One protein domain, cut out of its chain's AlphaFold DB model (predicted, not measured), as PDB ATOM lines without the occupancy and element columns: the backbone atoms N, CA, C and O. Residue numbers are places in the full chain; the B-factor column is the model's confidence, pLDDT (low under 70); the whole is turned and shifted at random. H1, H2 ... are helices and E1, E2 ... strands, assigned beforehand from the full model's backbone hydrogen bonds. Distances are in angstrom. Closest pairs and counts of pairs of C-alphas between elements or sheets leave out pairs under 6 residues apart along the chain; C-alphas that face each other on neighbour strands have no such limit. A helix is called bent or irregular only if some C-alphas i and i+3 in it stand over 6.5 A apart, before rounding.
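Overview. This is residues 363 to 452 of the 935 residues of an uncharacterized protein of Mytilus galloprovincialis (UniProt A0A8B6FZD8). What does the domain look like? Two long helices, H1 and H3, lie side by side and run the same way, and a small sheet of three strands, E1, E2 and E3, packs on the beginning of H3 with one face. The short helix H2 comes between H1 and the sheet along the chain. What is it made of? The printed part has 90 residues with three named helices and three named strands, in the order H1, H2, E1, E2, E3, H3; the sheet runs E1, E2, E3, antiparallel, and the class is mixed, helices and strands. How is it drawn out? It is only just compact, close to loose, with a radius of gyration of the C-alphas of 14.2 A, and only just elongated, spanning 47 by 31 by 19 A.

Arrangement. What does the first helix touch? H1, residues 363 to 380, touches H3, residues 427 to 452, at a shallow tilt of 22 degrees, the same way; their closest C-alphas, of Leu 371 and Ala 435, are 4.5 A apart. With residues 375 to 379 alone H1 touches H2, residues 384 to 388, where the closest C-alphas, of Leu 379 and Ser 387, are 6.5 A apart. How do the strands pair? E1, residues 390 to 394, E2, residues 401 to 406, and E3, residues 416 to 419, form a meander, each strand the antiparallel neighbour of the one before. In the hairpin of E1 and E2, N 392 and O 404 are within hydrogen-bond range at 2.8 A; in that of E2 and E3, N 416 and O 405 are at 2.9 A. Which helix is on the sheet? H3 is on one face, making two layers, helix and sheet, at a height over the sheet of 12.0 A; it lies over E2 and runs along the strands, at 15 degrees to E2 on the local plane. The closest C-alphas of E2 and H3, of Cys 402 and Val 427, are 6.3 A apart, while H1 is not on the sheet. Are the helix backbones whole? O i to N i+4 pairs are within hydrogen-bond range in 13 of 14 for H1, 20 of 22 for H3 and 0 of 1 for H2, where 1 of 2 O i to N i+3 pairs is.

Along the chain. Where does the first helix run? H1 begins at C-alpha 363 (166.822, 233.911, 250.057) and is 26.1 A long. H2, 8.2 A long, is irregular: C-alphas 385 and 388 are 7.3 A apart. Where are the strands and the last helix? E1 begins at C-alpha 390 (174.822, 221.045, 234.868) and is 13.5 A long; E2 is 14.3 A and E3 10.0 A. H3, 37.0 A long, ends at C-alpha 452 (151.692, 215.594, 219.794).

Size, cuts and confidence. How far does it reach? The two C-alphas farthest apart, of Glu 398 and Lys 452, are 47.3 A apart. Is it unbroken? The printed part has no cut, and no link is long. Where is confidence low? The mean pLDDT of the printed part is 80.2, and residues 363 to 365, 397 to 400, 408 to 414 and 420 to 425 are under 70.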
ATOM      1  N   LEU A 363     167.130 233.258 251.351       51.97
ATOM      2  CA  LEU A 363     166.822 233.911 250.057       51.97
ATOM      3  C   LEU A 363     167.499 233.286 248.813       51.97
ATOM      4  O   LEU A 363     166.855 233.119 247.774       51.97
ATOM      5  N   ILE A 364     168.788 232.927 248.897       61.19
ATOM      6  CA  ILE A 364     169.507 232.266 247.786       61.19
ATOM      7  C   ILE A 364     169.075 230.800 247.690       61.19
ATOM      8  O   ILE A 364     168.854 230.294 246.589       61.19
ATOM      9  N   LEU A 365     168.889 230.134 248.835       68.69
ATOM     10  CA  LEU A 365     168.469 228.738 248.874       68.69
ATOM     11  C   LEU A 365     167.070 228.551 248.288       68.69
ATOM     12  O   LEU A 365     166.884 227.614 247.523       68.69
ATOM     13  N   ASP A 366     166.114 229.443 248.557       75.94
ATOM     14  CA  ASP A 366     164.767 229.338 247.981       75.94
ATOM     15  C   ASP A 366     164.802 229.404 246.446       75.94
ATOM     16  O   ASP A 366     164.122 228.638 245.760       75.94
ATOM     17  N   SER A 367     165.660 230.266 245.891       80.12
ATOM     18  CA  SER A 367     165.855 230.376 244.440       80.12
ATOM     19  C   SER A 367     166.551 229.139 243.858       80.12
ATOM     20  O   SER A 367     166.170 228.673 242.783       80.12
ATOM     21  N   VAL A 368     167.527 228.567 244.576       84.00
ATOM     22  CA  VAL A 368     168.180 227.294 244.214       84.00
ATOM     23  C   VAL A 368     167.179 226.141 244.256       84.00
ATOM     24  O   VAL A 368     167.112 225.354 243.317       84.00
ATOM     25  N   VAL A 369     166.369 226.044 245.311       85.00
ATOM     26  CA  VAL A 369     165.342 225.008 245.475       85.00
ATOM     27  C   VAL A 369     164.296 225.121 244.373       85.00
ATOM     28  O   VAL A 369     163.934 224.107 243.777       85.00
ATOM     29  N   ARG A 370     163.856 226.340 244.036       89.38
ATOM     30  CA  ARG A 370     162.968 226.583 242.892       89.38
ATOM     31  C   ARG A 370     163.593 226.081 241.591       89.38
ATOM     32  O   ARG A 370     162.943 225.325 240.877       89.38
ATOM     33  N   LEU A 371     164.849 226.439 241.317       90.12
ATOM     34  CA  LEU A 371     165.578 225.971 240.137       90.12
ATOM     35  C   LEU A 371     165.658 224.434 240.087       90.12
ATOM     36  O   LEU A 371     165.354 223.841 239.054       90.12
ATOM     37  N   CYS A 372     165.999 223.786 241.204       88.25
ATOM     38  CA  CYS A 372     166.050 222.327 241.313       88.25
ATOM     39  C   CYS A 372     164.683 221.676 241.071       88.25
ATOM     40  O   CYS A 372     164.600 220.704 240.329       88.25
ATOM     41  N   ASN A 373     163.606 222.214 241.649       89.12
ATOM     42  CA  ASN A 373     162.259 221.667 241.481       89.12
ATOM     43  C   ASN A 373     161.795 221.729 240.022       89.12
ATOM     44  O   ASN A 373     161.184 220.787 239.528       89.12
ATOM     45  N   VAL A 374     162.091 222.825 239.323       90.56
ATOM     46  CA  VAL A 374     161.750 222.972 237.902       90.56
ATOM     47  C   VAL A 374     162.624 222.059 237.040       90.56
ATOM     48  O   VAL A 374     162.121 221.431 236.114       90.56
ATOM     49  N   TYR A 375     163.909 221.919 237.376       91.06
ATOM     50  CA  TYR A 375     164.794 220.971 236.704       91.06
ATOM     51  C   TYR A 375     164.300 219.521 236.844       91.06
ATOM     52  O   TYR A 375     164.251 218.801 235.852       91.06
ATOM     53  N   ILE A 376     163.855 219.115 238.040       88.19
ATOM     54  CA  ILE A 376     163.250 217.793 238.267       88.19
ATOM     55  C   ILE A 376     162.000 217.615 237.400       88.19
ATOM     56  O   ILE A 376     161.875 216.582 236.754       88.19
ATOM     57  N   LYS A 377     161.122 218.626 237.322       88.00
ATOM     58  CA  LYS A 377     159.921 218.577 236.468       88.00
ATOM     59  C   LYS A 377     160.254 218.400 234.982       88.00
ATOM     60  O   LYS A 377     159.606 217.611 234.309       88.00
ATOM     61  N   LEU A 378     161.282 219.088 234.481       89.31
ATOM     62  CA  LEU A 378     161.767 218.927 233.101       89.31
ATOM     63  C   LEU A 378     162.313 217.522 232.821       89.31
ATOM     64  O   LEU A 378     162.153 217.001 231.716       89.31
ATOM     65  N   LEU A 379     162.980 216.922 233.810       85.94
ATOM     66  CA  LEU A 379     163.485 215.557 233.709       85.94
ATOM     67  C   LEU A 379     162.349 214.534 233.750       85.94
ATOM     68  O   LEU A 379     162.321 213.647 232.902       85.94
ATOM     69  N   SER A 380     161.400 214.676 234.682       81.38
ATOM     70  CA  SER A 380     160.228 213.793 234.767       81.38
ATOM     71  C   SER A 380     159.331 213.923 233.537       81.38
ATOM     72  O   SER A 380     158.745 212.944 233.097       81.38
ATOM     73  N   SER A 381     159.276 215.107 232.914       85.56
ATOM     74  CA  SER A 381     158.569 215.308 231.649       85.56
ATOM     75  C   SER A 381     159.333 214.795 230.419       85.56
ATOM     76  O   SER A 381     158.866 214.993 229.300       85.56
ATOM     77  N   GLY A 382     160.525 214.208 230.579       82.75
ATOM     78  CA  GLY A 382     161.261 213.594 229.471       82.75
ATOM     79  C   GLY A 382     162.032 214.540 228.561       82.75
ATOM     80  O   GLY A 382     162.406 214.147 227.457       82.75
ATOM     81  N   CYS A 383     162.279 215.788 228.967       87.19
ATOM     82  CA  CYS A 383     162.965 216.738 228.097       87.19
ATOM     83  C   CYS A 383     164.459 216.390 227.976       87.19
ATOM     84  O   CYS A 383     165.281 216.708 228.845       87.19
ATOM     85  N   VAL A 384     164.836 215.740 226.871       84.44
ATOM     86  CA  VAL A 384     166.178 215.157 226.711       84.44
ATOM     87  C   VAL A 384     167.306 216.178 226.672       84.44
ATOM     88  O   VAL A 384     168.432 215.825 227.025       84.44
ATOM     89  N   LEU A 385     167.032 217.440 226.322       85.56
ATOM     90  CA  LEU A 385     168.023 218.516 226.377       85.56
ATOM     91  C   LEU A 385     168.662 218.617 227.769       85.56
ATOM     92  O   LEU A 385     169.877 218.758 227.898       85.56
ATOM     93  N   PHE A 386     167.846 218.477 228.815       87.94
ATOM     94  CA  PHE A 386     168.250 218.697 230.198       87.94
ATOM     95  C   PHE A 386     168.815 217.440 230.891       87.94
ATOM     96  O   PHE A 386     169.325 217.525 232.010       87.94
ATOM     97  N   SER A 387     168.831 216.283 230.223       83.00
ATOM     98  CA  SER A 387     169.324 215.011 230.795       83.00
ATOM     99  C   SER A 387     170.794 215.037 231.248       83.00
ATOM    100  O   SER A 387     171.184 214.288 232.140       83.00
ATOM    101  N   LYS A 388     171.627 215.911 230.666       82.06
ATOM    102  CA  LYS A 388     173.024 216.149 231.089       82.06
ATOM    103  C   LYS A 388     173.269 217.606 231.495       82.06
ATOM    104  O   LYS A 388     174.406 218.073 231.461       82.06
ATOM    105  N   PHE A 389     172.210 218.324 231.861       87.12
ATOM    106  CA  PHE A 389     172.304 219.698 232.337       87.12
ATOM    107  C   PHE A 389     173.108 219.771 233.636       87.12
ATOM    108  O   PHE A 389     172.852 219.039 234.596       87.12
ATOM    109  N   LYS A 390     174.085 220.674 233.663       85.62
ATOM    110  CA  LYS A 390     174.822 221.045 234.868       85.62
ATOM    111  C   LYS A 390     174.977 222.552 234.897       85.62
ATOM    112  O   LYS A 390     175.447 223.147 233.922       85.62
ATOM    113  N   VAL A 391     174.651 223.152 236.034       86.94
ATOM    114  CA  VAL A 391     174.901 224.566 236.290       86.94
ATOM    115  C   VAL A 391     175.747 224.739 237.543       86.94
ATOM    116  O   VAL A 391     175.526 224.081 238.564       86.94
ATOM    117  N   LYS A 392     176.746 225.618 237.450       85.25
ATOM    118  CA  LYS A 392     177.588 226.027 238.571       85.25
ATOM    119  C   LYS A 392     177.436 227.522 238.805       85.25
ATOM    120  O   LYS A 392     177.558 228.300 237.859       85.25
ATOM    121  N   PHE A 393     177.217 227.911 240.056       85.00
ATOM    122  CA  PHE A 393     177.217 229.310 240.473       85.00
ATOM    123  C   PHE A 393     178.370 229.566 241.427       85.00
ATOM    124  O   PHE A 393     178.568 228.805 242.371       85.00
ATOM    125  N   ARG A 394     179.121 230.636 241.197       81.50
ATOM    126  CA  ARG A 394     180.233 231.059 242.044       81.50
ATOM    127  C   ARG A 394     179.865 232.376 242.713       81.50
ATOM    128  O   ARG A 394     179.515 233.322 242.015       81.50
ATOM    129  N   CYS A 395     179.923 232.395 244.043       78.69
ATOM    130  CA  CYS A 395     179.469 233.530 244.852       78.69
ATOM    131  C   CYS A 395     180.516 234.642 244.984       78.69
ATOM    132  O   CYS A 395     180.167 235.736 245.407       78.69
ATOM    133  N   ASP A 396     181.754 234.367 244.574       77.88
ATOM    134  CA  ASP A 396     182.866 235.316 244.586       77.88
ATOM    135  C   ASP A 396     182.533 236.615 243.821       77.88
ATOM    136  O   ASP A 396     182.404 236.576 242.588       77.88
ATOM    137  N   PRO A 397     182.398 237.758 244.527       68.81
ATOM    138  CA  PRO A 397     182.048 239.040 243.925       68.81
ATOM    139  C   PRO A 397     183.192 239.648 243.102       68.81
ATOM    140  O   PRO A 397     182.939 240.537 242.290       68.81
ATOM    141  N   GLU A 398     184.433 239.181 243.277       67.50
ATOM    142  CA  GLU A 398     185.592 239.626 242.488       67.50
ATOM    143  C   GLU A 398     185.716 238.859 241.162       67.50
ATOM    144  O   GLU A 398     186.565 239.160 240.318       67.50
ATOM    145  N   SER A 399     184.855 237.863 240.943       69.62
ATOM    146  CA  SER A 399     184.910 237.032 239.754       69.62
ATOM    147  C   SER A 399     184.339 237.709 238.509       69.62
ATOM    148  O   SER A 399     183.273 238.306 238.529       69.62
ATOM    149  N   VAL A 400     184.977 237.506 237.355       68.31
ATOM    150  CA  VAL A 400     184.492 238.029 236.060       68.31
ATOM    151  C   VAL A 400     183.186 237.348 235.601       68.31
ATOM    152  O   VAL A 400     182.433 237.897 234.798       68.31
ATOM    153  N   ALA A 401     182.904 236.138 236.097       74.12
ATOM    154  CA  ALA A 401     181.704 235.375 235.756       74.12
ATOM    155  C   ALA A 401     181.207 234.541 236.944       74.12
ATOM    156  O   ALA A 401     181.991 233.817 237.576       74.12
ATOM    157  N   CYS A 402     179.900 234.596 237.201       79.00
ATOM    158  CA  CYS A 402     179.257 233.975 238.363       79.00
ATOM    159  C   CYS A 402     178.357 232.780 238.023       79.00
ATOM    160  O   CYS A 402     178.086 231.984 238.916       79.00
ATOM    161  N   ALA A 403     177.929 232.601 236.767       83.44
ATOM    162  CA  ALA A 403     177.088 231.477 236.341       83.44
ATOM    163  C   ALA A 403     177.716 230.712 235.169       83.44
ATOM    164  O   ALA A 403     178.211 231.314 234.217       83.44
ATOM    165  N   PHE A 404     177.674 229.381 235.233       84.00
ATOM    166  CA  PHE A 404     178.266 228.472 234.249       84.00
ATOM    167  C   PHE A 404     177.274 227.365 233.919       84.00
ATOM    168  O   PHE A 404     177.021 226.509 234.765       84.00
ATOM    169  N   VAL A 405     176.721 227.367 232.707       86.38
ATOM    170  CA  VAL A 405     175.717 226.390 232.259       86.38
ATOM    171  C   VAL A 405     176.305 225.476 231.188       86.38
ATOM    172  O   VAL A 405     176.921 225.943 230.230       86.38
ATOM    173  N   SER A 406     176.101 224.168 231.338       83.19
ATOM    174  CA  SER A 406     176.605 223.130 230.431       83.19
ATOM    175  C   SER A 406     175.567 222.026 230.203       83.19
ATOM    176  O   SER A 406     174.745 221.754 231.078       83.19
ATOM    177  N   PHE A 407     175.620 221.384 229.031       79.94
ATOM    178  CA  PHE A 407     174.650 220.376 228.575       79.94
ATOM    179  C   PHE A 407     175.311 219.030 228.163       79.94
ATOM    180  O   PHE A 407     174.778 218.298 227.328       79.94
ATOM    181  N   GLY A 408     176.470 218.672 228.740       69.06
ATOM    182  CA  GLY A 408     177.254 217.477 228.366       69.06
ATOM    183  C   GLY A 408     178.456 217.182 229.284       69.06
ATOM    184  O   GLY A 408     178.616 217.811 230.332       69.06
ATOM    185  N   GLU A 409     179.291 216.204 228.915       56.09
ATOM    186  CA  GLU A 409     180.520 215.840 229.642       56.09
ATOM    187  C   GLU A 409     181.749 216.584 229.078       56.09
ATOM    188  O   GLU A 409     181.952 216.630 227.872       56.09
ATOM    189  N   GLY A 410     182.577 217.162 229.958       49.56
ATOM    190  CA  GLY A 410     184.027 217.250 229.731       49.56
ATOM    191  C   GLY A 410     184.676 218.562 229.272       49.56
ATOM    192  O   GLY A 410     185.799 218.801 229.695       49.56
ATOM    193  N   GLU A 411     184.054 219.448 228.487       48.56
ATOM    194  CA  GLU A 411     184.824 220.556 227.874       48.56
ATOM    195  C   GLU A 411     184.444 221.963 228.369       48.56
ATOM    196  O   GLU A 411     183.363 222.488 228.095       48.56
ATOM    197  N   ILE A 412     185.407 222.646 229.005       48.09
ATOM    198  CA  ILE A 412     185.343 224.074 229.397       48.09
ATOM    199  C   ILE A 412     185.002 224.985 228.195       48.09
ATOM    200  O   ILE A 412     184.460 226.081 228.380       48.09
ATOM    201  N   LYS A 413     185.287 224.520 226.968       51.03
ATOM    202  CA  LYS A 413     185.054 225.226 225.700       51.03
ATOM    203  C   LYS A 413     183.569 225.399 225.345       51.03
ATOM    204  O   LYS A 413     183.257 226.338 224.629       51.03
ATOM    205  N   ARG A 414     182.653 224.574 225.872       61.28
ATOM    206  CA  ARG A 414     181.223 224.554 225.477       61.28
ATOM    207  C   ARG A 414     180.256 225.033 226.578       61.28
ATOM    208  O   ARG A 414     179.082 224.672 226.592       61.28
ATOM    209  N   THR A 415     180.751 225.821 227.535       71.31
ATOM    210  CA  THR A 415     179.965 226.327 228.679       71.31
ATOM    211  C   THR A 415     179.461 227.747 228.414       71.31
ATOM    212  O   THR A 415     180.265 228.636 228.135       71.31
ATOM    213  N   ILE A 416     178.158 227.989 228.581       78.94
ATOM    214  CA  ILE A 416     177.568 229.331 228.489       78.94
ATOM    215  C   ILE A 416     177.789 230.047 229.829       78.94
ATOM    216  O   ILE A 416     177.496 229.487 230.890       78.94
ATOM    217  N   ARG A 417     178.354 231.259 229.798       80.94
ATOM    218  CA  ARG A 417     178.797 231.993 230.997       80.94
ATOM    219  C   ARG A 417     177.961 233.251 231.221       80.94
ATOM    220  O   ARG A 417     177.716 233.982 230.266       80.94
ATOM    221  N   GLY A 418     177.589 233.510 232.475       77.81
ATOM    222  CA  GLY A 418     177.028 234.791 232.917       77.81
ATOM    223  C   GLY A 418     178.119 235.699 233.477       77.81
ATOM    224  O   GLY A 418     178.831 235.281 234.399       77.81
ATOM    225  N   LYS A 419     178.286 236.896 232.907       74.00
ATOM    226  CA  LYS A 419     179.324 237.871 233.298       74.00
ATOM    227  C   LYS A 419     178.811 238.803 234.403       74.00
ATOM    228  O   LYS A 419     177.623 239.101 234.460       74.00
ATOM    229  N   ILE A 420     179.714 239.265 235.271       67.19
ATOM    230  CA  ILE A 420     179.410 240.284 236.290       67.19
ATOM    231  C   ILE A 420     179.781 241.657 235.717       67.19
ATOM    232  O   ILE A 420     180.963 241.935 235.541       67.19
ATOM    233  N   ASP A 421     178.796 242.514 235.435       61.81
ATOM    234  CA  ASP A 421     179.031 243.852 234.852       61.81
ATOM    235  C   ASP A 421     178.666 245.017 235.796       61.81
ATOM    236  O   ASP A 421     178.124 246.024 235.364       61.81
ATOM    237  N   GLY A 422     178.898 244.858 237.112       57.25
ATOM    238  CA  GLY A 422     178.780 245.899 238.158       57.25
ATOM    239  C   GLY A 422     177.564 246.835 238.021       57.25
ATOM    240  O   GLY A 422     177.604 247.853 237.347       57.25
ATOM    241  N   VAL A 423     176.410 246.566 238.629       55.06
ATOM    242  CA  VAL A 423     176.081 247.003 240.005       55.06
ATOM    243  C   VAL A 423     174.978 246.105 240.615       55.06
ATOM    244  O   VAL A 423     174.598 246.312 241.755       55.06
ATOM    245  N   ASN A 424     174.469 245.086 239.903       55.03
ATOM    246  CA  ASN A 424     173.357 244.223 240.367       55.03
ATOM    247  C   ASN A 424     173.305 242.824 239.690       55.03
ATOM    248  O   ASN A 424     172.229 242.244 239.553       55.03
ATOM    249  N   GLN A 425     174.428 242.287 239.201       66.94
ATOM    250  CA  GLN A 425     174.474 240.989 238.501       66.94
ATOM    251  C   GLN A 425     175.325 239.975 239.272       66.94
ATOM    252  O   GLN A 425     176.440 239.641 238.880       66.94
ATOM    253  N   ASP A 426     174.796 239.509 240.399       71.88
ATOM    254  CA  ASP A 426     175.391 238.458 241.224       71.88
ATOM    255  C   ASP A 426     174.604 237.137 241.096       71.88
ATOM    256  O   ASP A 426     173.690 236.984 240.276       71.88
ATOM    257  N   VAL A 427     174.934 236.158 241.934       77.19
ATOM    258  CA  VAL A 427     174.233 234.867 241.991       77.19
ATOM    259  C   VAL A 427     172.719 235.033 242.232       77.19
ATOM    260  O   VAL A 427     171.924 234.267 241.679       77.19
ATOM    261  N   SER A 428     172.296 236.058 242.981       78.19
ATOM    262  CA  SER A 428     170.881 236.341 243.257       78.19
ATOM    263  C   SER A 428     170.116 236.864 242.033       78.19
ATOM    264  O   SER A 428     168.895 236.737 241.975       78.19
ATOM    265  N   PHE A 429     170.815 237.366 241.011       83.31
ATOM    266  CA  PHE A 429     170.228 237.753 239.727       83.31
ATOM    267  C   PHE A 429     170.081 236.569 238.763       83.31
ATOM    268  O   PHE A 429     169.037 236.404 238.124       83.31
ATOM    269  N   PHE A 430     171.117 235.734 238.646       85.12
ATOM    270  CA  PHE A 430     171.150 234.666 237.644       85.12
ATOM    271  C   PHE A 430     170.321 233.442 238.025       85.12
ATOM    272  O   PHE A 430     169.644 232.893 237.154       85.12
ATOM    273  N   ILE A 431     170.314 233.027 239.298       87.44
ATOM    274  CA  ILE A 431     169.555 231.838 239.721       87.44
ATOM    275  C   ILE A 431     168.054 231.992 239.418       87.44
ATOM    276  O   ILE A 431     167.507 231.113 238.747       87.44
ATOM    277  N   PRO A 432     167.365 233.086 239.811       88.06
ATOM    278  CA  PRO A 432     165.941 233.238 239.518       88.06
ATOM    279  C   PRO A 432     165.640 233.360 238.022       88.06
ATOM    280  O   PRO A 432     164.600 232.886 237.570       88.06
ATOM    281  N   LYS A 433     166.536 233.980 237.240       89.06
ATOM    282  CA  LYS A 433     166.371 234.097 235.783       89.06
ATOM    283  C   LYS A 433     166.500 232.754 235.078       89.06
ATOM    284  O   LYS A 433     165.672 232.450 234.227       89.06
ATOM    285  N   ILE A 434     167.486 231.944 235.458       90.50
ATOM    286  CA  ILE A 434     167.639 230.583 234.935       90.50
ATOM    287  C   ILE A 434     166.448 229.727 235.377       90.50
ATOM    288  O   ILE A 434     165.882 229.029 234.547       90.50
ATOM    289  N   ALA A 435     165.989 229.838 236.629       91.81
ATOM    290  CA  ALA A 435     164.786 229.137 237.089       91.81
ATOM    291  C   ALA A 435     163.556 229.498 236.244       91.81
ATOM    292  O   ALA A 435     162.856 228.607 235.775       91.81
ATOM    293  N   LYS A 436     163.338 230.793 235.978       92.81
ATOM    294  CA  LYS A 436     162.251 231.275 235.114       92.81
ATOM    295  C   LYS A 436     162.389 230.784 233.667       92.81
ATOM    296  O   LYS A 436     161.388 230.454 233.042       92.81
ATOM    297  N   PHE A 437     163.611 230.728 233.141       93.25
ATOM    298  CA  PHE A 437     163.879 230.154 231.823       93.25
ATOM    299  C   PHE A 437     163.516 228.660 231.784       93.25
ATOM    300  O   PHE A 437     162.782 228.247 230.895       93.25
ATOM    301  N   LEU A 438     163.929 227.863 232.781       94.25
ATOM    302  CA  LEU A 438     163.555 226.444 232.862       94.25
ATOM    303  C   LEU A 438     162.034 226.263 233.006       94.25
ATOM    304  O   LEU A 438     161.486 225.325 232.435       94.25
ATOM    305  N   GLU A 439     161.341 227.146 233.732       94.25
ATOM    306  CA  GLU A 439     159.873 227.115 233.847       94.25
ATOM    307  C   GLU A 439     159.219 227.344 232.487       94.25
ATOM    308  O   GLU A 439     158.330 226.590 232.102       94.25
ATOM    309  N   HIS A 440     159.717 228.323 231.730       94.44
ATOM    310  CA  HIS A 440     159.250 228.589 230.375       94.44
ATOM    311  C   HIS A 440     159.518 227.410 229.426       94.44
ATOM    312  O   HIS A 440     158.637 227.028 228.657       94.44
ATOM    313  N   CYS A 441     160.703 226.792 229.501       93.06
ATOM    314  CA  CYS A 441     161.004 225.578 228.742       93.06
ATOM    315  C   CYS A 441     160.060 224.433 229.116       93.06
ATOM    316  O   CYS A 441     159.594 223.723 228.234       93.06
ATOM    317  N   HIS A 442     159.756 224.261 230.404       93.44
ATOM    318  CA  HIS A 442     158.846 223.221 230.874       93.44
ATOM    319  C   HIS A 442     157.422 223.441 230.354       93.44
ATOM    320  O   HIS A 442     156.821 222.511 229.828       93.44
ATOM    321  N   GLU A 443     156.902 224.667 230.441       93.00
ATOM    322  CA  GLU A 443     155.591 225.024 229.886       93.00
ATOM    323  C   GLU A 443     155.526 224.739 228.380       93.00
ATOM    324  O   GLU A 443     154.642 224.010 227.932       93.00
ATOM    325  N   ARG A 444     156.511 225.210 227.605       93.00
ATOM    326  CA  ARG A 444     156.559 224.968 226.153       93.00
ATOM    327  C   ARG A 444     156.779 223.506 225.784       93.00
ATOM    328  O   ARG A 444     156.289 223.061 224.750       93.00
ATOM    329  N   TRP A 445     157.508 222.755 226.605       92.81
ATOM    330  CA  TRP A 445     157.662 221.315 226.419       92.81
ATOM    331  C   TRP A 445     156.330 220.591 226.615       92.81
ATOM    332  O   TRP A 445     155.961 219.764 225.788       92.81
ATOM    333  N   LEU A 446     155.572 220.938 227.658       91.56
ATOM    334  CA  LEU A 446     154.237 220.381 227.865       91.56
ATOM    335  C   LEU A 446     153.276 220.764 226.735       91.56
ATOM    336  O   LEU A 446     152.517 219.909 226.296       91.56
ATOM    337  N   GLU A 447     153.342 221.990 226.209       91.38
ATOM    338  CA  GLU A 447     152.577 222.395 225.016       91.38
ATOM    339  C   GLU A 447     152.967 221.586 223.767       91.38
ATOM    340  O   GLU A 447     152.103 221.203 222.978       91.38
ATOM    341  N   PHE A 448     154.260 221.296 223.584       91.00
ATOM    342  CA  PHE A 448     154.731 220.420 222.511       91.00
ATOM    343  C   PHE A 448     154.147 219.008 222.657       91.00
ATOM    344  O   PHE A 448     153.583 218.487 221.696       91.00
ATOM    345  N   ILE A 449     154.219 218.413 223.852       91.69
ATOM    346  CA  ILE A 449     153.643 217.088 224.128       91.69
ATOM    347  C   ILE A 449     152.119 217.098 223.952       91.69
ATOM    348  O   ILE A 449     151.579 216.172 223.348       91.69
ATOM    349  N   ASP A 450     151.430 218.145 224.416       91.19
ATOM    350  CA  ASP A 450     149.988 218.335 224.228       91.19
ATOM    351  C   ASP A 450     149.626 218.285 222.737       91.19
ATOM    352  O   ASP A 450     148.808 217.466 222.312       91.19
ATOM    353  N   LYS A 451     150.329 219.072 221.915       91.69
ATOM    354  CA  LYS A 451     150.143 219.065 220.463       91.69
ATOM    355  C   LYS A 451     150.383 217.676 219.863       91.69
ATOM    356  O   LYS A 451     149.575 217.214 219.064       91.69
ATOM    357  N   LYS A 452     151.436 216.964 220.277       91.31
ATOM    358  CA  LYS A 452     151.692 215.594 219.794       91.31
ATOM    359  C   LYS A 452     150.611 214.602 220.205       91.31
ATOM    360  O   LYS A 452     150.286 213.724 219.414       91.31
TER     361      LYS A 452